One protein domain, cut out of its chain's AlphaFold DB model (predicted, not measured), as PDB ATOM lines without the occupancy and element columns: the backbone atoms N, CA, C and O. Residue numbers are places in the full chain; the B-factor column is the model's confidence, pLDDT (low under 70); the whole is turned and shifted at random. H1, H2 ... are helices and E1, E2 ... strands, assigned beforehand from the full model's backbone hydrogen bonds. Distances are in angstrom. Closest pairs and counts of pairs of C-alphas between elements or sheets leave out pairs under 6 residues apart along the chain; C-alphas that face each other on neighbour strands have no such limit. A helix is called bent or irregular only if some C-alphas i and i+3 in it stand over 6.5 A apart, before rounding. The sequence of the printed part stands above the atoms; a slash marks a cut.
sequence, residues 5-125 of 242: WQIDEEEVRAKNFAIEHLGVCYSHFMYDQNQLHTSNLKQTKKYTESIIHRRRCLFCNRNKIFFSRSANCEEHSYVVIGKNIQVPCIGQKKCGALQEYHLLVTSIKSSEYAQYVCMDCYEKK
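This is residues 5 to 125 of the 242 residues of an uncharacterized protein of Rhizophagus irregularis (strain DAOM 197198w) (UniProt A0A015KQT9). What does the model look like at first sight? A twisted strand hairpin, E1 and E2, and a small three-stranded sheet, E4 - E3 - E5, make two separate parts, with four short helices spread round them and much loop between. H1 sits near E2, while H2 and H3 lie beyond the hairpin's other end. What is it made of? The printed part has 121 residues, of which 52, under half, are in named elements of a mixed class, in the order H1 H2 H3 E1 E2 E3 E4 E5 H4; both sheets are antiparallel. The whole is compact, with a radius of gyration of the C-alphas of 14.3 A and spans of 43 by 34 by 24 A.

Where are the helices? H1 is residues 9 to 14, beginning at C-alpha 9 (-6.284, 33.662, -4.678), H2 is residues 26 to 36, 14.5 A long, and H3 is residues 41 to 44. H4 is residues 119 to 124, ending at C-alpha 124 (-13.798, 17.204, 3.588). H2 is neither bent nor irregular, but only just: C-alphas 33 and 36 are 6.4 A apart. Where are the strands? E1 is residues 50 to 56, 19.2 A long, and E2 is residues 63 to 69, 19.4 A long. E3 is residues 77 to 80, E4 residues 83 to 86 and E5 residues 105 to 107.

What is near the first residues? Residues 5 to 6 pair antiparallel with residues 66 to 67 of E2. The closest C-alphas of H1 and E2, those of Glu 9 and Ile 65, are 5.9 A apart. How do the helices stand? H2 and H3 are close but not clearly touching, with the C-alphas of Gln 33 and Lys 42 closest at 7.2 A; H4 touches no helix and is apart from E1, E2, E3 and E4. Every O i to N i+4 pair is within hydrogen-bond range in H1 and H4, 6 of 7 are in H2, and H3 is too short for such a pair. How are the strands paired? E1 and E2 form an antiparallel hairpin at 154 degrees, with N 53 and O 66 at 2.7 A. E3 and E4 form another at 142 degrees, with N 85 and O 78 at 2.7 A, and E5 is antiparallel to E3 at 157 degrees, with N 79 and O 106 at 2.8 A. Residues 85 to 86 of E4 pair parallel with residues 115 to 116.

How large is it, and is it cut? The two C-alphas farthest apart, those of Ala 14 and His 102, are 44.4 A apart, and the printed part has no cut. Which links are long, and where is confidence low? The links H1 to H2, E4 to E5 and E5 to H4 are long. The mean pLDDT of the printed part is 86.5, with residues 94, 109 and 111 under 70.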
ATOM      1  N   TRP A   5      -8.396  23.711 -12.431       90.88
ATOM      2  CA  TRP A   5      -7.459  23.827 -11.319       90.88
ATOM      3  C   TRP A   5      -7.921  24.920 -10.377       90.88
ATOM      4  O   TRP A   5      -8.061  26.056 -10.804       90.88
ATOM      5  N   GLN A   6      -8.143  24.613  -9.102       92.19
ATOM      6  CA  GLN A   6      -8.262  25.681  -8.112       92.19
ATOM      7  C   GLN A   6      -6.862  26.253  -7.869       92.19
ATOM      8  O   GLN A   6      -5.928  25.494  -7.615       92.19
ATOM      9  N   ILE A   7      -6.727  27.572  -7.964       91.75
ATOM     10  CA  ILE A   7      -5.452  28.284  -7.832       91.75
ATOM     11  C   ILE A   7      -5.490  29.229  -6.631       91.75
ATOM     12  O   ILE A   7      -6.568  29.578  -6.142       91.75
ATOM     13  N   ASP A   8      -4.310  29.603  -6.146       90.69
ATOM     14  CA  ASP A   8      -4.164  30.487  -4.994       90.69
ATOM     15  C   ASP A   8      -4.712  31.888  -5.307       90.69
ATOM     16  O   ASP A   8      -4.333  32.520  -6.292       90.69
ATOM     17  N   GLU A   9      -5.646  32.363  -4.482       92.62
ATOM     18  CA  GLU A   9      -6.284  33.662  -4.678       92.62
ATOM     19  C   GLU A   9      -5.335  34.830  -4.378       92.62
ATOM     20  O   GLU A   9      -5.432  35.866  -5.039       92.62
ATOM     21  N   GLU A  10      -4.424  34.683  -3.417       93.56
ATOM     22  CA  GLU A  10      -3.468  35.728  -3.049       93.56
ATOM     23  C   GLU A  10      -2.456  35.939  -4.174       93.56
ATOM     24  O   GLU A  10      -2.249  37.076  -4.602       93.56
ATOM     25  N   GLU A  11      -1.927  34.849  -4.738       92.25
ATOM     26  CA  GLU A  11      -1.000  34.903  -5.874       92.25
ATOM     27  C   GLU A  11      -1.662  35.540  -7.105       92.25
ATOM     28  O   GLU A  11      -1.102  36.431  -7.743       92.25
ATOM     29  N   VAL A  12      -2.902  35.151  -7.419       93.06
ATOM     30  CA  VAL A  12      -3.641  35.715  -8.561       93.06
ATOM     31  C   VAL A  12      -3.882  37.210  -8.396       93.06
ATOM     32  O   VAL A  12      -3.736  37.969  -9.358       93.06
ATOM     33  N   ARG A  13      -4.228  37.652  -7.183       93.62
ATOM     34  CA  ARG A  13      -4.397  39.076  -6.876       93.62
ATOM     35  C   ARG A  13      -3.075  39.828  -6.982       93.62
ATOM     36  O   ARG A  13      -3.058  40.890  -7.594       93.62
ATOM     37  N   ALA A  14      -1.980  39.272  -6.463       94.62
ATOM     38  CA  ALA A  14      -0.648  39.874  -6.551       94.62
ATOM     39  C   ALA A  14      -0.178  40.065  -8.005       94.62
ATOM     40  O   ALA A  14       0.598  40.974  -8.297       94.62
ATOM     41  N   LYS A  15      -0.672  39.236  -8.931       94.38
ATOM     42  CA  LYS A  15      -0.406  39.334 -10.373       94.38
ATOM     43  C   LYS A  15      -1.497  40.059 -11.167       94.38
ATOM     44  O   LYS A  15      -1.483  40.000 -12.394       94.38
ATOM     45  N   ASN A  16      -2.435  40.743 -10.505       93.50
ATOM     46  CA  ASN A  16      -3.547  41.465 -11.137       93.50
ATOM     47  C   ASN A  16      -4.359  40.608 -12.124       93.50
ATOM     48  O   ASN A  16      -4.803  41.103 -13.156       93.50
ATOM     49  N   PHE A  17      -4.549  39.320 -11.822       91.38
ATOM     50  CA  PHE A  17      -5.267  38.372 -12.683       91.38
ATOM     51  C   PHE A  17      -4.653  38.178 -14.088       91.38
ATOM     52  O   PHE A  17      -5.285  37.564 -14.947       91.38
ATOM     53  N   ALA A  18      -3.421  38.639 -14.324       91.81
ATOM     54  CA  ALA A  18      -2.703  38.425 -15.577       91.81
ATOM     55  C   ALA A  18      -2.180  36.982 -15.648       91.81
ATOM     56  O   ALA A  18      -1.292  36.589 -14.888       91.81
ATOM     57  N   ILE A  19      -2.742  36.179 -16.557       89.56
ATOM     58  CA  ILE A  19      -2.445  34.742 -16.686       89.56
ATOM     59  C   ILE A  19      -0.979  34.510 -17.060       89.56
ATOM     60  O   ILE A  19      -0.354  33.578 -16.562       89.56
ATOM     61  N   GLU A  20      -0.418  35.367 -17.906       88.44
ATOM     62  CA  GLU A  20       0.978  35.357 -18.343       88.44
ATOM     63  C   GLU A  20       1.977  35.530 -17.192       88.44
ATOM     64  O   GLU A  20       3.128  35.114 -17.309       88.44
ATOM     65  N   HIS A  21       1.534  36.095 -16.068       90.50
ATOM     66  CA  HIS A  21       2.345  36.274 -14.869       90.50
ATOM     67  C   HIS A  21       2.167  35.142 -13.846       90.50
ATOM     68  O   HIS A  21       2.861  35.135 -12.826       90.50
ATOM     69  N   LEU A  22       1.265  34.187 -14.099       89.00
ATOM     70  CA  LEU A  22       1.049  33.028 -13.239       89.00
ATOM     71  C   LEU A  22       1.970  31.877 -13.648       89.00
ATOM     72  O   LEU A  22       1.902  31.343 -14.756       89.00
ATOM     73  N   GLY A  23       2.814  31.459 -12.709       86.31
ATOM     74  CA  GLY A  23       3.652  30.279 -12.862       86.31
ATOM     75  C   GLY A  23       2.908  28.989 -12.517       86.31
ATOM     76  O   GLY A  23       2.038  28.950 -11.651       86.31
ATOM     77  N   VAL A  24       3.305  27.889 -13.155       85.81
ATOM     78  CA  VAL A  24       2.969  26.529 -12.719       85.81
ATOM     79  C   VAL A  24       4.264  25.749 -12.571       85.81
ATOM     80  O   VAL A  24       5.146  25.831 -13.428       85.81
ATOM     81  N   CYS A  25       4.404  24.980 -11.493       86.31
ATOM     82  CA  CYS A  25       5.579  24.133 -11.358       86.31
ATOM     83  C   CYS A  25       5.570  23.032 -12.430       86.31
ATOM     84  O   CYS A  25       4.524  22.515 -12.838       86.31
ATOM     85  N   TYR A  26       6.762  22.648 -12.875       84.25
ATOM     86  CA  TYR A  26       6.929  21.667 -13.942       84.25
ATOM     87  C   TYR A  26       6.229  20.332 -13.640       84.25
ATOM     88  O   TYR A  26       5.625  19.728 -14.523       84.25
ATOM     89  N   SER A  27       6.242  19.892 -12.379       84.56
ATOM     90  CA  SER A  27       5.585  18.652 -11.962       84.56
ATOM     91  C   SER A  27       4.062  18.707 -12.113       84.56
ATOM     92  O   SER A  27       3.493  17.763 -12.660       84.56
ATOM     93  N   HIS A  28       3.397  19.793 -11.698       84.88
ATOM     94  CA  HIS A  28       1.950  19.959 -11.896       84.88
ATOM     95  C   HIS A  28       1.592  20.067 -13.374       84.88
ATOM     96  O   HIS A  28       0.625  19.449 -13.816       84.88
ATOM     97  N   PHE A  29       2.401  20.779 -14.157       84.50
ATOM     98  CA  PHE A  29       2.201  20.872 -15.598       84.50
ATOM     99  C   PHE A  29       2.291  19.505 -16.287       84.50
ATOM    100  O   PHE A  29       1.411  19.141 -17.067       84.50
ATOM    101  N   MET A  30       3.325  18.723 -15.969       84.88
ATOM    102  CA  MET A  30       3.500  17.376 -16.517       84.88
ATOM    103  C   MET A  30       2.422  16.408 -16.029       84.88
ATOM    104  O   MET A  30       2.011  15.519 -16.772       84.88
ATOM    105  N   TYR A  31       1.942  16.577 -14.799       84.44
ATOM    106  CA  TYR A  31       0.855  15.775 -14.255       84.44
ATOM    107  C   TYR A  31      -0.482  16.069 -14.955       84.44
ATOM    108  O   TYR A  31      -1.154  15.142 -15.404       84.44
ATOM    109  N   ASP A  32      -0.838  17.343 -15.138       83.88
ATOM    110  CA  ASP A  32      -2.014  17.750 -15.917       83.88
ATOM    111  C   ASP A  32      -2.008  17.133 -17.323       83.88
ATOM    112  O   ASP A  32      -3.025  16.611 -17.775       83.88
ATOM    113  N   GLN A  33      -0.845  17.159 -17.980       78.94
ATOM    114  CA  GLN A  33      -0.698  16.730 -19.367       78.94
ATOM    115  C   GLN A  33      -0.674  15.208 -19.536       78.94
ATOM    116  O   GLN A  33      -1.298  14.690 -20.454       78.94
ATOM    117  N   ASN A  34       0.084  14.500 -18.699       82.75
ATOM    118  CA  ASN A  34       0.393  13.087 -18.941       82.75
ATOM    119  C   ASN A  34      -0.413  12.146 -18.053       82.75
ATOM    120  O   ASN A  34      -0.322  10.931 -18.207       82.75
ATOM    121  N   GLN A  35      -1.089  12.682 -17.037       83.31
ATOM    122  CA  GLN A  35      -1.715  11.872 -16.008       83.31
ATOM    123  C   GLN A  35      -3.207  12.170 -15.875       83.31
ATOM    124  O   GLN A  35      -3.957  11.213 -15.712       83.31
ATOM    125  N   LEU A  36      -3.646  13.425 -15.927       85.00
ATOM    126  CA  LEU A  36      -5.062  13.734 -15.716       85.00
ATOM    127  C   LEU A  36      -5.925  13.528 -16.956       85.00
ATOM    128  O   LEU A  36      -7.021  13.011 -16.818       85.00
ATOM    129  N   HIS A  37      -5.443  13.915 -18.132       86.44
ATOM    130  CA  HIS A  37      -6.270  13.985 -19.336       86.44
ATOM    131  C   HIS A  37      -5.849  12.966 -20.391       86.44
ATOM    132  O   HIS A  37      -4.729  12.445 -20.349       86.44
ATOM    133  N   THR A  38      -6.731  12.705 -21.359       85.62
ATOM    134  CA  THR A  38      -6.374  11.873 -22.513       85.62
ATOM    135  C   THR A  38      -5.240  12.500 -23.329       85.62
ATOM    136  O   THR A  38      -5.012  13.718 -23.336       85.62
ATOM    137  N   SER A  39      -4.474  11.644 -24.010       81.69
ATOM    138  CA  SER A  39      -3.354  12.088 -24.834       81.69
ATOM    139  C   SER A  39      -3.825  13.052 -25.928       81.69
ATOM    140  O   SER A  39      -4.911  12.929 -26.484       81.69
ATOM    141  N   ASN A  40      -2.988  14.043 -26.243       81.31
ATOM    142  CA  ASN A  40      -3.229  15.071 -27.263       81.31
ATOM    143  C   ASN A  40      -4.388  16.055 -27.008       81.31
ATOM    144  O   ASN A  40      -4.489  17.020 -27.765       81.31
ATOM    145  N   LEU A  41      -5.165  15.950 -25.920       82.69
ATOM    146  CA  LEU A  41      -6.215  16.936 -25.592       82.69
ATOM    147  C   LEU A  41      -5.670  18.374 -25.509       82.69
ATOM    148  O   LEU A  41      -6.333  19.347 -25.838       82.69
ATOM    149  N   LYS A  42      -4.404  18.541 -25.125       80.94
ATOM    150  CA  LYS A  42      -3.751  19.857 -25.108       80.94
ATOM    151  C   LYS A  42      -3.631  20.506 -26.485       80.94
ATOM    152  O   LYS A  42      -3.601  21.731 -26.559       80.94
ATOM    153  N   GLN A  43      -3.522  19.711 -27.545       82.81
ATOM    154  CA  GLN A  43      -3.387  20.211 -28.913       82.81
ATOM    155  C   GLN A  43      -4.718  20.758 -29.445       82.81
ATOM    156  O   GLN A  43      -4.706  21.592 -30.343       82.81
ATOM    157  N   THR A  44      -5.849  20.348 -28.859       83.81
ATOM    158  CA  THR A  44      -7.179  20.822 -29.262       83.81
ATOM    159  C   THR A  44      -7.548  22.175 -28.653       83.81
ATOM    160  O   THR A  44      -8.489  22.803 -29.124       83.81
ATOM    161  N   LYS A  45      -6.801  22.654 -27.644       85.50
ATOM    162  CA  LYS A  45      -7.071  23.917 -26.939       85.50
ATOM    163  C   LYS A  45      -5.852  24.839 -26.925       85.50
ATOM    164  O   LYS A  45      -4.812  24.506 -26.332       85.50
ATOM    165  N   LYS A  46      -5.975  26.042 -27.496       87.62
ATOM    166  CA  LYS A  46      -4.886  27.035 -27.521       87.62
ATOM    167  C   LYS A  46      -4.689  27.669 -26.149       87.62
ATOM    168  O   LYS A  46      -5.625  27.852 -25.381       87.62
ATOM    169  N   TYR A  47      -3.451  28.040 -25.819       84.69
ATOM    170  CA  TYR A  47      -3.162  28.697 -24.536       84.69
ATOM    171  C   TYR A  47      -3.858  30.062 -24.398       84.69
ATOM    172  O   TYR A  47      -4.147  30.470 -23.278       84.69
ATOM    173  N   THR A  48      -4.169  30.724 -25.514       87.81
ATOM    174  CA  THR A  48      -4.929  31.982 -25.571       87.81
ATOM    175  C   THR A  48      -6.377  31.829 -25.104       87.81
ATOM    176  O   THR A  48      -7.030  32.820 -24.818       87.81
ATOM    177  N   GLU A  49      -6.881  30.598 -25.003       89.25
ATOM    178  CA  GLU A  49      -8.209  30.287 -24.463       89.25
ATOM    179  C   GLU A  49      -8.178  30.099 -22.938       89.25
ATOM    180  O   GLU A  49      -9.126  29.574 -22.362       89.25
ATOM    181  N   SER A  50      -7.074  30.432 -22.264       90.50
ATOM    182  CA  SER A  50      -6.982  30.295 -20.809       90.50
ATOM    183  C   SER A  50      -7.868  31.325 -20.109       90.50
ATOM    184  O   SER A  50      -7.887  32.492 -20.488       90.50
ATOM    185  N   ILE A  51      -8.586  30.893 -19.074       91.56
ATOM    186  CA  ILE A  51      -9.541  31.718 -18.336       91.56
ATOM    187  C   ILE A  51      -9.307  31.530 -16.836       91.56
ATOM    188  O   ILE A  51      -9.166  30.405 -16.345       91.56
ATOM    189  N   ILE A  52      -9.303  32.644 -16.101       92.56
ATOM    190  CA  ILE A  52      -9.430  32.648 -14.644       92.56
ATOM    191  C   ILE A  52     -10.905  32.844 -14.299       92.56
ATOM    192  O   ILE A  52     -11.509  33.870 -14.603       92.56
ATOM    193  N   HIS A  53     -11.489  31.856 -13.637       91.06
ATOM    194  CA  HIS A  53     -12.874  31.856 -13.201       91.06
ATOM    195  C   HIS A  53     -12.961  32.166 -11.716       91.06
ATOM    196  O   HIS A  53     -12.294  31.535 -10.897       91.06
ATOM    197  N   ARG A  54     -13.882  33.052 -11.342       93.06
ATOM    198  CA  ARG A  54     -14.343  33.174  -9.958       93.06
ATOM    199  C   ARG A  54     -15.649  32.407  -9.812       93.06
ATOM    200  O   ARG A  54     -16.662  32.801 -10.384       93.06
ATOM    201  N   ARG A  55     -15.634  31.303  -9.064       92.81
ATOM    202  CA  ARG A  55     -16.797  30.413  -8.912       92.81
ATOM    203  C   ARG A  55     -17.144  30.199  -7.452       92.81
ATOM    204  O   ARG A  55     -16.263  30.107  -6.600       92.81
ATOM    205  N   ARG A  56     -18.441  30.107  -7.171       93.94
ATOM    206  CA  ARG A  56     -18.954  29.841  -5.830       93.94
ATOM    207  C   ARG A  56     -18.995  28.336  -5.590       93.94
ATOM    208  O   ARG A  56     -19.559  27.605  -6.396       93.94
ATOM    209  N   CYS A  57     -18.382  27.885  -4.500       94.50
ATOM    210  CA  CYS A  57     -18.396  26.477  -4.119       94.50
ATOM    211  C   CYS A  57     -19.794  26.055  -3.641       94.50
ATOM    212  O   CYS A  57     -20.357  26.716  -2.768       94.50
ATOM    213  N   LEU A  58     -20.295  24.927  -4.146       92.94
ATOM    214  CA  LEU A  58     -21.579  24.315  -3.799       92.94
ATOM    215  C   LEU A  58     -21.738  24.088  -2.289       92.94
ATOM    216  O   LEU A  58     -22.797  24.349  -1.735       92.94
ATOM    217  N   PHE A  59     -20.677  23.640  -1.613       91.31
ATOM    218  CA  PHE A  59     -20.752  23.269  -0.197       91.31
ATOM    219  C   PHE A  59     -20.487  24.428   0.764       91.31
ATOM    220  O   PHE A  59     -21.249  24.639   1.700       91.31
ATOM    221  N   CYS A  60     -19.387  25.172   0.588       93.31
ATOM    222  CA  CYS A  60     -19.033  26.241   1.532       93.31
ATOM    223  C   CYS A  60     -19.602  27.606   1.152       93.31
ATOM    224  O   CYS A  60     -19.436  28.561   1.910       93.31
ATOM    225  N   ASN A  61     -20.229  27.725  -0.021       91.25
ATOM    226  CA  ASN A  61     -20.822  28.960  -0.520       91.25
ATOM    227  C   ASN A  61     -19.823  30.138  -0.596       91.25
ATOM    228  O   ASN A  61     -20.231  31.301  -0.647       91.25
ATOM    229  N   ARG A  62     -18.512  29.851  -0.599       93.50
ATOM    230  CA  ARG A  62     -17.429  30.830  -0.761       93.50
ATOM    231  C   ARG A  62     -16.995  30.883  -2.217       93.50
ATOM    232  O   ARG A  62     -16.997  29.862  -2.907       93.50
ATOM    233  N   ASN A  63     -16.604  32.070  -2.666       94.31
ATOM    234  CA  ASN A  63     -15.958  32.222  -3.961       94.31
ATOM    235  C   ASN A  63     -14.542  31.653  -3.899       94.31
ATOM    236  O   ASN A  63     -13.852  31.802  -2.892       94.31
ATOM    237  N   LYS A  64     -14.142  30.983  -4.971       94.81
ATOM    238  CA  LYS A  64     -12.821  30.396  -5.171       94.81
ATOM    239  C   LYS A  64     -12.363  30.719  -6.588       94.81
ATOM    240  O   LYS A  64     -13.197  30.924  -7.478       94.81
ATOM    241  N   ILE A  65     -11.051  30.782  -6.772       94.69
ATOM    242  CA  ILE A  65     -10.441  31.084  -8.061       94.69
ATOM    243  C   ILE A  65     -10.024  29.780  -8.730       94.69
ATOM    244  O   ILE A  65      -9.372  28.931  -8.119       94.69
ATOM    245  N   PHE A  66     -10.424  29.622  -9.986       92.75
ATOM    246  CA  PHE A  66     -10.084  28.471 -10.802       92.75
ATOM    247  C   PHE A  66      -9.416  28.912 -12.096       92.75
ATOM    248  O   PHE A  66      -9.827  29.887 -12.712       92.75
ATOM    249  N   PHE A  67      -8.424  28.157 -12.532       92.94
ATOM    250  CA  PHE A  67      -7.858  28.218 -13.865       92.94
ATOM    251  C   PHE A  67      -8.441  27.097 -14.719       92.94
ATOM    252  O   PHE A  67      -8.534  25.950 -14.270       92.94
ATOM    253  N   SER A  68      -8.735  27.406 -15.976       90.12
ATOM    254  CA  SER A  68      -8.892  26.394 -17.014       90.12
ATOM    255  C   SER A  68      -8.486  26.921 -18.377       90.12
ATOM    256  O   SER A  68      -8.242  28.113 -18.567       90.12
ATOM    257  N   ARG A  69      -8.383  26.002 -19.332       88.56
ATOM    258  CA  ARG A  69      -8.283  26.339 -20.745       88.56
ATOM    259  C   ARG A  69      -9.626  26.039 -21.398       88.56
ATOM    260  O   ARG A  69     -10.057  24.886 -21.364       88.56
ATOM    261  N   SER A  70     -10.230  27.069 -21.981       84.38
ATOM    262  CA  SER A  70     -11.644  27.188 -22.346       84.38
ATOM    263  C   SER A  70     -12.585  27.245 -21.130       84.38
ATOM    264  O   SER A  70     -12.149  27.564 -20.026       84.38
ATOM    265  N   ALA A  71     -13.890  27.024 -21.327       80.50
ATOM    266  CA  ALA A  71     -14.893  27.178 -20.277       80.50
ATOM    267  C   ALA A  71     -14.605  26.273 -19.068       80.50
ATOM    268  O   ALA A  71     -14.359  26.794 -17.985       80.50
ATOM    269  N   ASN A  72     -14.554  24.947 -19.250       85.19
ATOM    270  CA  ASN A  72     -14.176  23.994 -18.202       85.19
ATOM    271  C   ASN A  72     -13.493  22.731 -18.767       85.19
ATOM    272  O   ASN A  72     -13.188  22.634 -19.961       85.19
ATOM    273  N   CYS A  73     -13.250  21.747 -17.896       87.38
ATOM    274  CA  CYS A  73     -12.739  20.434 -18.271       87.38
ATOM    275  C   CYS A  73     -13.892  19.472 -18.575       87.38
ATOM    276  O   CYS A  73     -14.541  18.959 -17.667       87.38
ATOM    277  N   GLU A  74     -14.103  19.198 -19.859       84.69
ATOM    278  CA  GLU A  74     -15.134  18.274 -20.348       84.69
ATOM    279  C   GLU A  74     -14.871  16.811 -19.970       84.69
ATOM    280  O   GLU A  74     -15.818  16.056 -19.812       84.69
ATOM    281  N   GLU A  75     -13.611  16.398 -19.792       85.06
ATOM    282  CA  GLU A  75     -13.286  15.011 -19.407       85.06
ATOM    283  C   GLU A  75     -13.620  14.691 -17.948       85.06
ATOM    284  O   GLU A  75     -13.794  13.532 -17.591       85.06
ATOM    285  N   HIS A  76     -13.704  15.721 -17.106       86.44
ATOM    286  CA  HIS A  76     -13.957  15.595 -15.673       86.44
ATOM    287  C   HIS A  76     -15.199  16.399 -15.261       86.44
ATOM    288  O   HIS A  76     -15.222  17.014 -14.191       86.44
ATOM    289  N   SER A  77     -16.190  16.454 -16.152       87.56
ATOM    290  CA  SER A  77     -17.506  17.054 -15.925       87.56
ATOM    291  C   SER A  77     -18.544  15.951 -15.721       87.56
ATOM    292  O   SER A  77     -18.611  14.999 -16.497       87.56
ATOM    293  N   TYR A  78     -19.375  16.092 -14.689       89.00
ATOM    294  CA  TYR A  78     -20.382  15.089 -14.334       89.00
ATOM    295  C   TYR A  78     -21.755  15.727 -14.177       89.00
ATOM    296  O   TYR A  78     -21.874  16.830 -13.652       89.00
ATOM    297  N   VAL A  79     -22.806  15.019 -14.569       88.81
ATOM    298  CA  VAL A  79     -24.184  15.344 -14.195       88.81
ATOM    299  C   VAL A  79     -24.525  14.570 -12.941       88.81
ATOM    300  O   VAL A  79     -24.452  13.348 -12.949       88.81
ATOM    301  N   VAL A  80     -24.956  15.269 -11.895       88.19
ATOM    302  CA  VAL A  80     -25.553  14.664 -10.703       88.19
ATOM    303  C   VAL A  80     -27.000  15.125 -10.616       88.19
ATOM    304  O   VAL A  80     -27.254  16.328 -10.555       88.19
ATOM    305  N   ILE A  81     -27.955  14.191 -10.671       86.81
ATOM    306  CA  ILE A  81     -29.411  14.457 -10.669       86.81
ATOM    307  C   ILE A  81     -29.842  15.606 -11.609       86.81
ATOM    308  O   ILE A  81     -30.603  16.503 -11.242       86.81
ATOM    309  N   GLY A  82     -29.317  15.606 -12.838       85.12
ATOM    310  CA  GLY A  82     -29.633  16.616 -13.856       85.12
ATOM    311  C   GLY A  82     -28.927  17.967 -13.678       85.12
ATOM    312  O   GLY A  82     -29.285  18.937 -14.347       85.12
ATOM    313  N   LYS A  83     -27.942  18.072 -12.775       88.25
ATOM    314  CA  LYS A  83     -27.120  19.274 -12.580       88.25
ATOM    315  C   LYS A  83     -25.657  18.994 -12.900       88.25
ATOM    316  O   LYS A  83     -25.075  18.067 -12.350       88.25
ATOM    317  N   ASN A  84     -25.055  19.842 -13.730       91.25
ATOM    318  CA  ASN A  84     -23.633  19.763 -14.052       91.25
ATOM    319  C   ASN A  84     -22.797  20.123 -12.816       91.25
ATOM    320  O   ASN A  84     -23.032  21.155 -12.184       91.25
ATOM    321  N   ILE A  85     -21.823  19.284 -12.484       91.06
ATOM    322  CA  ILE A  85     -20.886  19.421 -11.374       91.06
ATOM    323  C   ILE A  85     -19.468  19.437 -11.936       91.06
ATOM    324  O   ILE A  85     -19.073  18.558 -12.702       91.06
ATOM    325  N   GLN A  86     -18.689  20.423 -11.499       90.94
ATOM    326  CA  GLN A  86     -17.271  20.528 -11.795       90.94
ATOM    327  C   GLN A  86     -16.469  20.501 -10.496       90.94
ATOM    328  O   GLN A  86     -16.654  21.327  -9.600       90.94
ATOM    329  N   VAL A  87     -15.522  19.575 -10.418       90.31
ATOM    330  CA  VAL A  87     -14.534  19.520  -9.337       90.31
ATOM    331  C   VAL A  87     -13.123  19.686  -9.918       90.31
ATOM    332  O   VAL A  87     -12.947  19.544 -11.135       90.31
ATOM    333  N   PRO A  88     -12.110  20.014  -9.097       89.44
ATOM    334  CA  PRO A  88     -10.724  20.087  -9.539       89.44
ATOM    335  C   PRO A  88     -10.278  18.752 -10.140       89.44
ATOM    336  O   PRO A  88     -10.403  17.707  -9.498       89.44
ATOM    337  N   CYS A  89      -9.712  18.780 -11.349       88.81
ATOM    338  CA  CYS A  89      -9.346  17.562 -12.083       88.81
ATOM    339  C   CYS A  89      -8.326  16.701 -11.328       88.81
ATOM    340  O   CYS A  89      -8.326  15.480 -11.451       88.81
ATOM    341  N   ILE A  90      -7.491  17.324 -10.490       83.56
ATOM    342  CA  ILE A  90      -6.524  16.623  -9.637       83.56
ATOM    343  C   ILE A  90      -7.177  15.613  -8.678       83.56
ATOM    344  O   ILE A  90      -6.541  14.625  -8.311       83.56
ATOM    345  N   GLY A  91      -8.442  15.830  -8.307       76.69
ATOM    346  CA  GLY A  91      -9.207  14.903  -7.478       76.69
ATOM    347  C   GLY A  91      -9.716  13.677  -8.233       76.69
ATOM    348  O   GLY A  91      -9.954  12.647  -7.625       76.69
ATOM    349  N   GLN A  92      -9.863  13.737  -9.556       76.94
ATOM    350  CA  GLN A  92     -10.662  12.755 -10.303       76.94
ATOM    351  C   GLN A  92      -9.864  11.570 -10.855       76.94
ATOM    352  O   GLN A  92     -10.430  10.514 -11.102       76.94
ATOM    353  N   LYS A  93      -8.538  11.682 -10.990       72.44
ATOM    354  CA  LYS A  93      -7.731  10.617 -11.613       72.44
ATOM    355  C   LYS A  93      -7.775   9.273 -10.873       72.44
ATOM    356  O   LYS A  93      -7.707   8.221 -11.502       72.44
ATOM    357  N   LYS A  94      -7.758   9.298  -9.537       67.38
ATOM    358  CA  LYS A  94      -7.669   8.083  -8.702       67.38
ATOM    359  C   LYS A  94      -8.808   7.944  -7.699       67.38
ATOM    360  O   LYS A  94      -8.866   6.935  -7.005       67.38
ATOM    361  N   CYS A  95      -9.672   8.948  -7.589       70.81
ATOM    362  CA  CYS A  95     -10.783   8.923  -6.657       70.81
ATOM    363  C   CYS A  95     -12.070   8.614  -7.420       70.81
ATOM    364  O   CYS A  95     -12.474   9.384  -8.286       70.81
ATOM    365  N   GLY A  96     -12.739   7.520  -7.051       71.88
ATOM    366  CA  GLY A  96     -14.058   7.166  -7.575       71.88
ATOM    367  C   GLY A  96     -15.194   8.043  -7.040       71.88
ATOM    368  O   GLY A  96     -16.348   7.754  -7.310       71.88
ATOM    369  N   ALA A  97     -14.911   9.121  -6.298       80.50
ATOM    370  CA  ALA A  97     -15.934   9.932  -5.629       80.50
ATOM    371  C   ALA A  97     -17.022  10.511  -6.555       80.50
ATOM    372  O   ALA A  97     -18.078  10.874  -6.053       80.50
ATOM    373  N   LEU A  98     -16.783  10.619  -7.867       81.06
ATOM    374  CA  LEU A  98     -17.794  10.949  -8.887       81.06
ATOM    375  C   LEU A  98     -17.842   9.893 -10.001       81.06
ATOM    376  O   LEU A  98     -18.101  10.205 -11.158       81.06
ATOM    377  N   GLN A  99     -17.555   8.635  -9.676       81.94
ATOM    378  CA  GLN A  99     -17.738   7.546 -10.623       81.94
ATOM    379  C   GLN A  99     -19.206   7.481 -11.057       81.94
ATOM    380  O   GLN A  99     -20.108   7.768 -10.269       81.94
ATOM    381  N   GLU A 100     -19.435   7.111 -12.317       81.25
ATOM    382  CA  GLU A 100     -20.788   6.888 -12.819       81.25
ATOM    383  C   GLU A 100     -21.530   5.915 -11.904       81.25
ATOM    384  O   GLU A 100     -21.009   4.861 -11.537       81.25
ATOM    385  N   TYR A 101     -22.732   6.310 -11.503       79.56
ATOM    386  CA  TYR A 101     -23.533   5.558 -10.554       79.56
ATOM    387  C   TYR A 101     -24.995   5.648 -10.957       79.56
ATOM    388  O   TYR A 101     -25.682   6.639 -10.676       79.56
ATOM    389  N   HIS A 102     -25.466   4.587 -11.615       74.62
ATOM    390  CA  HIS A 102     -26.840   4.478 -12.096       74.62
ATOM    391  C   HIS A 102     -27.256   5.731 -12.912       74.62
ATOM    392  O   HIS A 102     -26.429   6.447 -13.471       74.62
ATOM    393  N   LEU A 103     -28.549   6.043 -12.957       74.62
ATOM    394  CA  LEU A 103     -29.101   7.293 -13.499       74.62
ATOM    395  C   LEU A 103     -28.815   8.539 -12.628       74.62
ATOM    396  O   LEU A 103     -29.318   9.620 -12.931       74.62
ATOM    397  N   LEU A 104     -28.082   8.405 -11.514       79.06
ATOM    398  CA  LEU A 104     -27.847   9.510 -10.579       79.06
ATOM    399  C   LEU A 104     -26.610  10.326 -10.941       79.06
ATOM    400  O   LEU A 104     -26.616  11.536 -10.708       79.06
ATOM    401  N   VAL A 105     -25.575   9.673 -11.478       83.75
ATOM    402  CA  VAL A 105     -24.294  10.290 -11.834       83.75
ATOM    403  C   VAL A 105     -23.863   9.805 -13.211       83.75
ATOM    404  O   VAL A 105     -23.647   8.609 -13.402       83.75
ATOM    405  N   THR A 106     -23.712  10.723 -14.162       84.75
ATOM    406  CA  THR A 106     -23.320  10.410 -15.547       84.75
ATOM    407  C   THR A 106     -22.175  11.314 -15.982       84.75
ATOM    408  O   THR A 106     -22.219  12.521 -15.735       84.75
ATOM    409  N   SER A 107     -21.153  10.757 -16.636       81.44
ATOM    410  CA  SER A 107     -20.113  11.566 -17.270       81.44
ATOM    411  C   SER A 107     -20.667  12.222 -18.533       81.44
ATOM    412  O   SER A 107     -21.286  11.556 -19.367       81.44
ATOM    413  N   ILE A 108     -20.460  13.528 -18.697       74.50
ATOM    414  CA  ILE A 108     -20.831  14.230 -19.930       74.50
ATOM    415  C   ILE A 108     -19.722  15.176 -20.380       74.50
ATOM    416  O   ILE A 108     -19.038  15.797 -19.574       74.50
ATOM    417  N   LYS A 109     -19.625  15.384 -21.694       69.94
ATOM    418  CA  LYS A 109     -18.734  16.387 -22.295       69.94
ATOM    419  C   LYS A 109     -19.395  17.767 -22.377       69.94
ATOM    420  O   LYS A 109     -19.326  18.432 -23.404       69.94
ATOM    421  N   SER A 110     -20.100  18.185 -21.329       70.19
ATOM    422  CA  SER A 110     -20.618  19.552 -21.235       70.19
ATOM    423  C   SER A 110     -20.459  20.084 -19.828       70.19
ATOM    424  O   SER A 110     -20.575  19.373 -18.834       70.19
ATOM    425  N   SER A 111     -20.166  21.373 -19.771       69.38
ATOM    426  CA  SER A 111     -19.854  22.082 -18.542       69.38
ATOM    427  C   SER A 111     -20.643  23.382 -18.400       69.38
ATOM    428  O   SER A 111     -20.353  24.218 -17.538       69.38
ATOM    429  N   GLU A 112     -21.658  23.564 -19.247       78.19
ATOM    430  CA  GLU A 112     -22.553  24.709 -19.162       78.19
ATOM    431  C   GLU A 112     -23.259  24.723 -17.808       78.19
ATOM    432  O   GLU A 112     -23.730  23.697 -17.322       78.19
ATOM    433  N   TYR A 113     -23.310  25.892 -17.169       83.50
ATOM    434  CA  TYR A 113     -23.963  26.079 -15.867       83.50
ATOM    435  C   TYR A 113     -23.482  25.124 -14.759       83.50
ATOM    436  O   TYR A 113     -24.223  24.851 -13.811       83.50
ATOM    437  N   ALA A 114     -22.242  24.628 -14.856       88.94
ATOM    438  CA  ALA A 114     -21.679  23.751 -13.842       88.94
ATOM    439  C   ALA A 114     -21.662  24.418 -12.457       88.94
ATOM    440  O   ALA A 114     -21.327  25.597 -12.308       88.94
ATOM    441  N   GLN A 115     -22.004  23.647 -11.429       91.62
ATOM    442  CA  GLN A 115     -21.806  24.006 -10.030       91.62
ATOM    443  C   GLN A 115     -20.446  23.481  -9.578       91.62
ATOM    444  O   GLN A 115     -20.084  22.338  -9.853       91.62
ATOM    445  N   TYR A 116     -19.678  24.322  -8.892       93.00
ATOM    446  CA  TYR A 116     -18.276  24.033  -8.606       93.00
ATOM    447  C   TYR A 116     -18.109  23.537  -7.180       93.00
ATOM    448  O   TYR A 116     -18.741  24.055  -6.265       93.00
ATOM    449  N   VAL A 117     -17.202  22.592  -6.959       93.50
ATOM    450  CA  VAL A 117     -16.755  22.211  -5.612       93.50
ATOM    451  C   VAL A 117     -15.295  22.614  -5.452       93.50
ATOM    452  O   VAL A 117     -14.479  22.367  -6.329       93.50
ATOM    453  N   CYS A 118     -14.952  23.266  -4.344       93.56
ATOM    454  CA  CYS A 118     -13.565  23.626  -4.050       93.56
ATOM    455  C   CYS A 118     -12.780  22.435  -3.489       93.56
ATOM    456  O   CYS A 118     -13.381  21.546  -2.892       93.56
ATOM    457  N   MET A 119     -11.451  22.455  -3.612       90.38
ATOM    458  CA  MET A 119     -10.534  21.422  -3.104       90.38
ATOM    459  C   MET A 119     -10.811  21.084  -1.635       90.38
ATOM    460  O   MET A 119     -11.118  19.937  -1.328       90.38
ATOM    461  N   ASP A 120     -10.872  22.098  -0.763       90.88
ATOM    462  CA  ASP A 120     -11.132  21.892   0.669       90.88
ATOM    463  C   ASP A 120     -12.457  21.160   0.937       90.88
ATOM    464  O   ASP A 120     -12.560  20.353   1.856       90.88
ATOM    465  N   CYS A 121     -13.506  21.474   0.170       92.06
ATOM    466  CA  CYS A 121     -14.809  20.835   0.328       92.06
ATOM    467  C   CYS A 121     -14.832  19.451  -0.301       92.06
ATOM    468  O   CYS A 121     -15.477  18.573   0.252       92.06
ATOM    469  N   TYR A 122     -14.143  19.260  -1.424       90.44
ATOM    470  CA  TYR A 122     -13.994  17.961  -2.059       90.44
ATOM    471  C   TYR A 122     -13.370  16.965  -1.074       90.44
ATOM    472  O   TYR A 122     -13.980  15.941  -0.783       90.44
ATOM    473  N   GLU A 123     -12.242  17.322  -0.455       87.94
ATOM    474  CA  GLU A 123     -11.562  16.468   0.527       87.94
ATOM    475  C   GLU A 123     -12.390  16.239   1.793       87.94
ATOM    476  O   GLU A 123     -12.597  15.102   2.213       87.94
ATOM    477  N   LYS A 124     -12.958  17.305   2.376       87.56
ATOM    478  CA  LYS A 124     -13.798  17.204   3.588       87.56
ATOM    479  C   LYS A 124     -15.064  16.367   3.407       87.56
ATOM    480  O   LYS A 124     -15.711  16.046   4.399       87.56
ATOM    481  N   LYS A 125     -15.474  16.094   2.168       86.88
ATOM    482  CA  LYS A 125     -16.712  15.382   1.833       86.88
ATOM    483  C   LYS A 125     -16.437  13.982   1.263       86.88
ATOM    484  O   LYS A 125     -17.335  13.396   0.669       86.88
TER     485      LYS A 125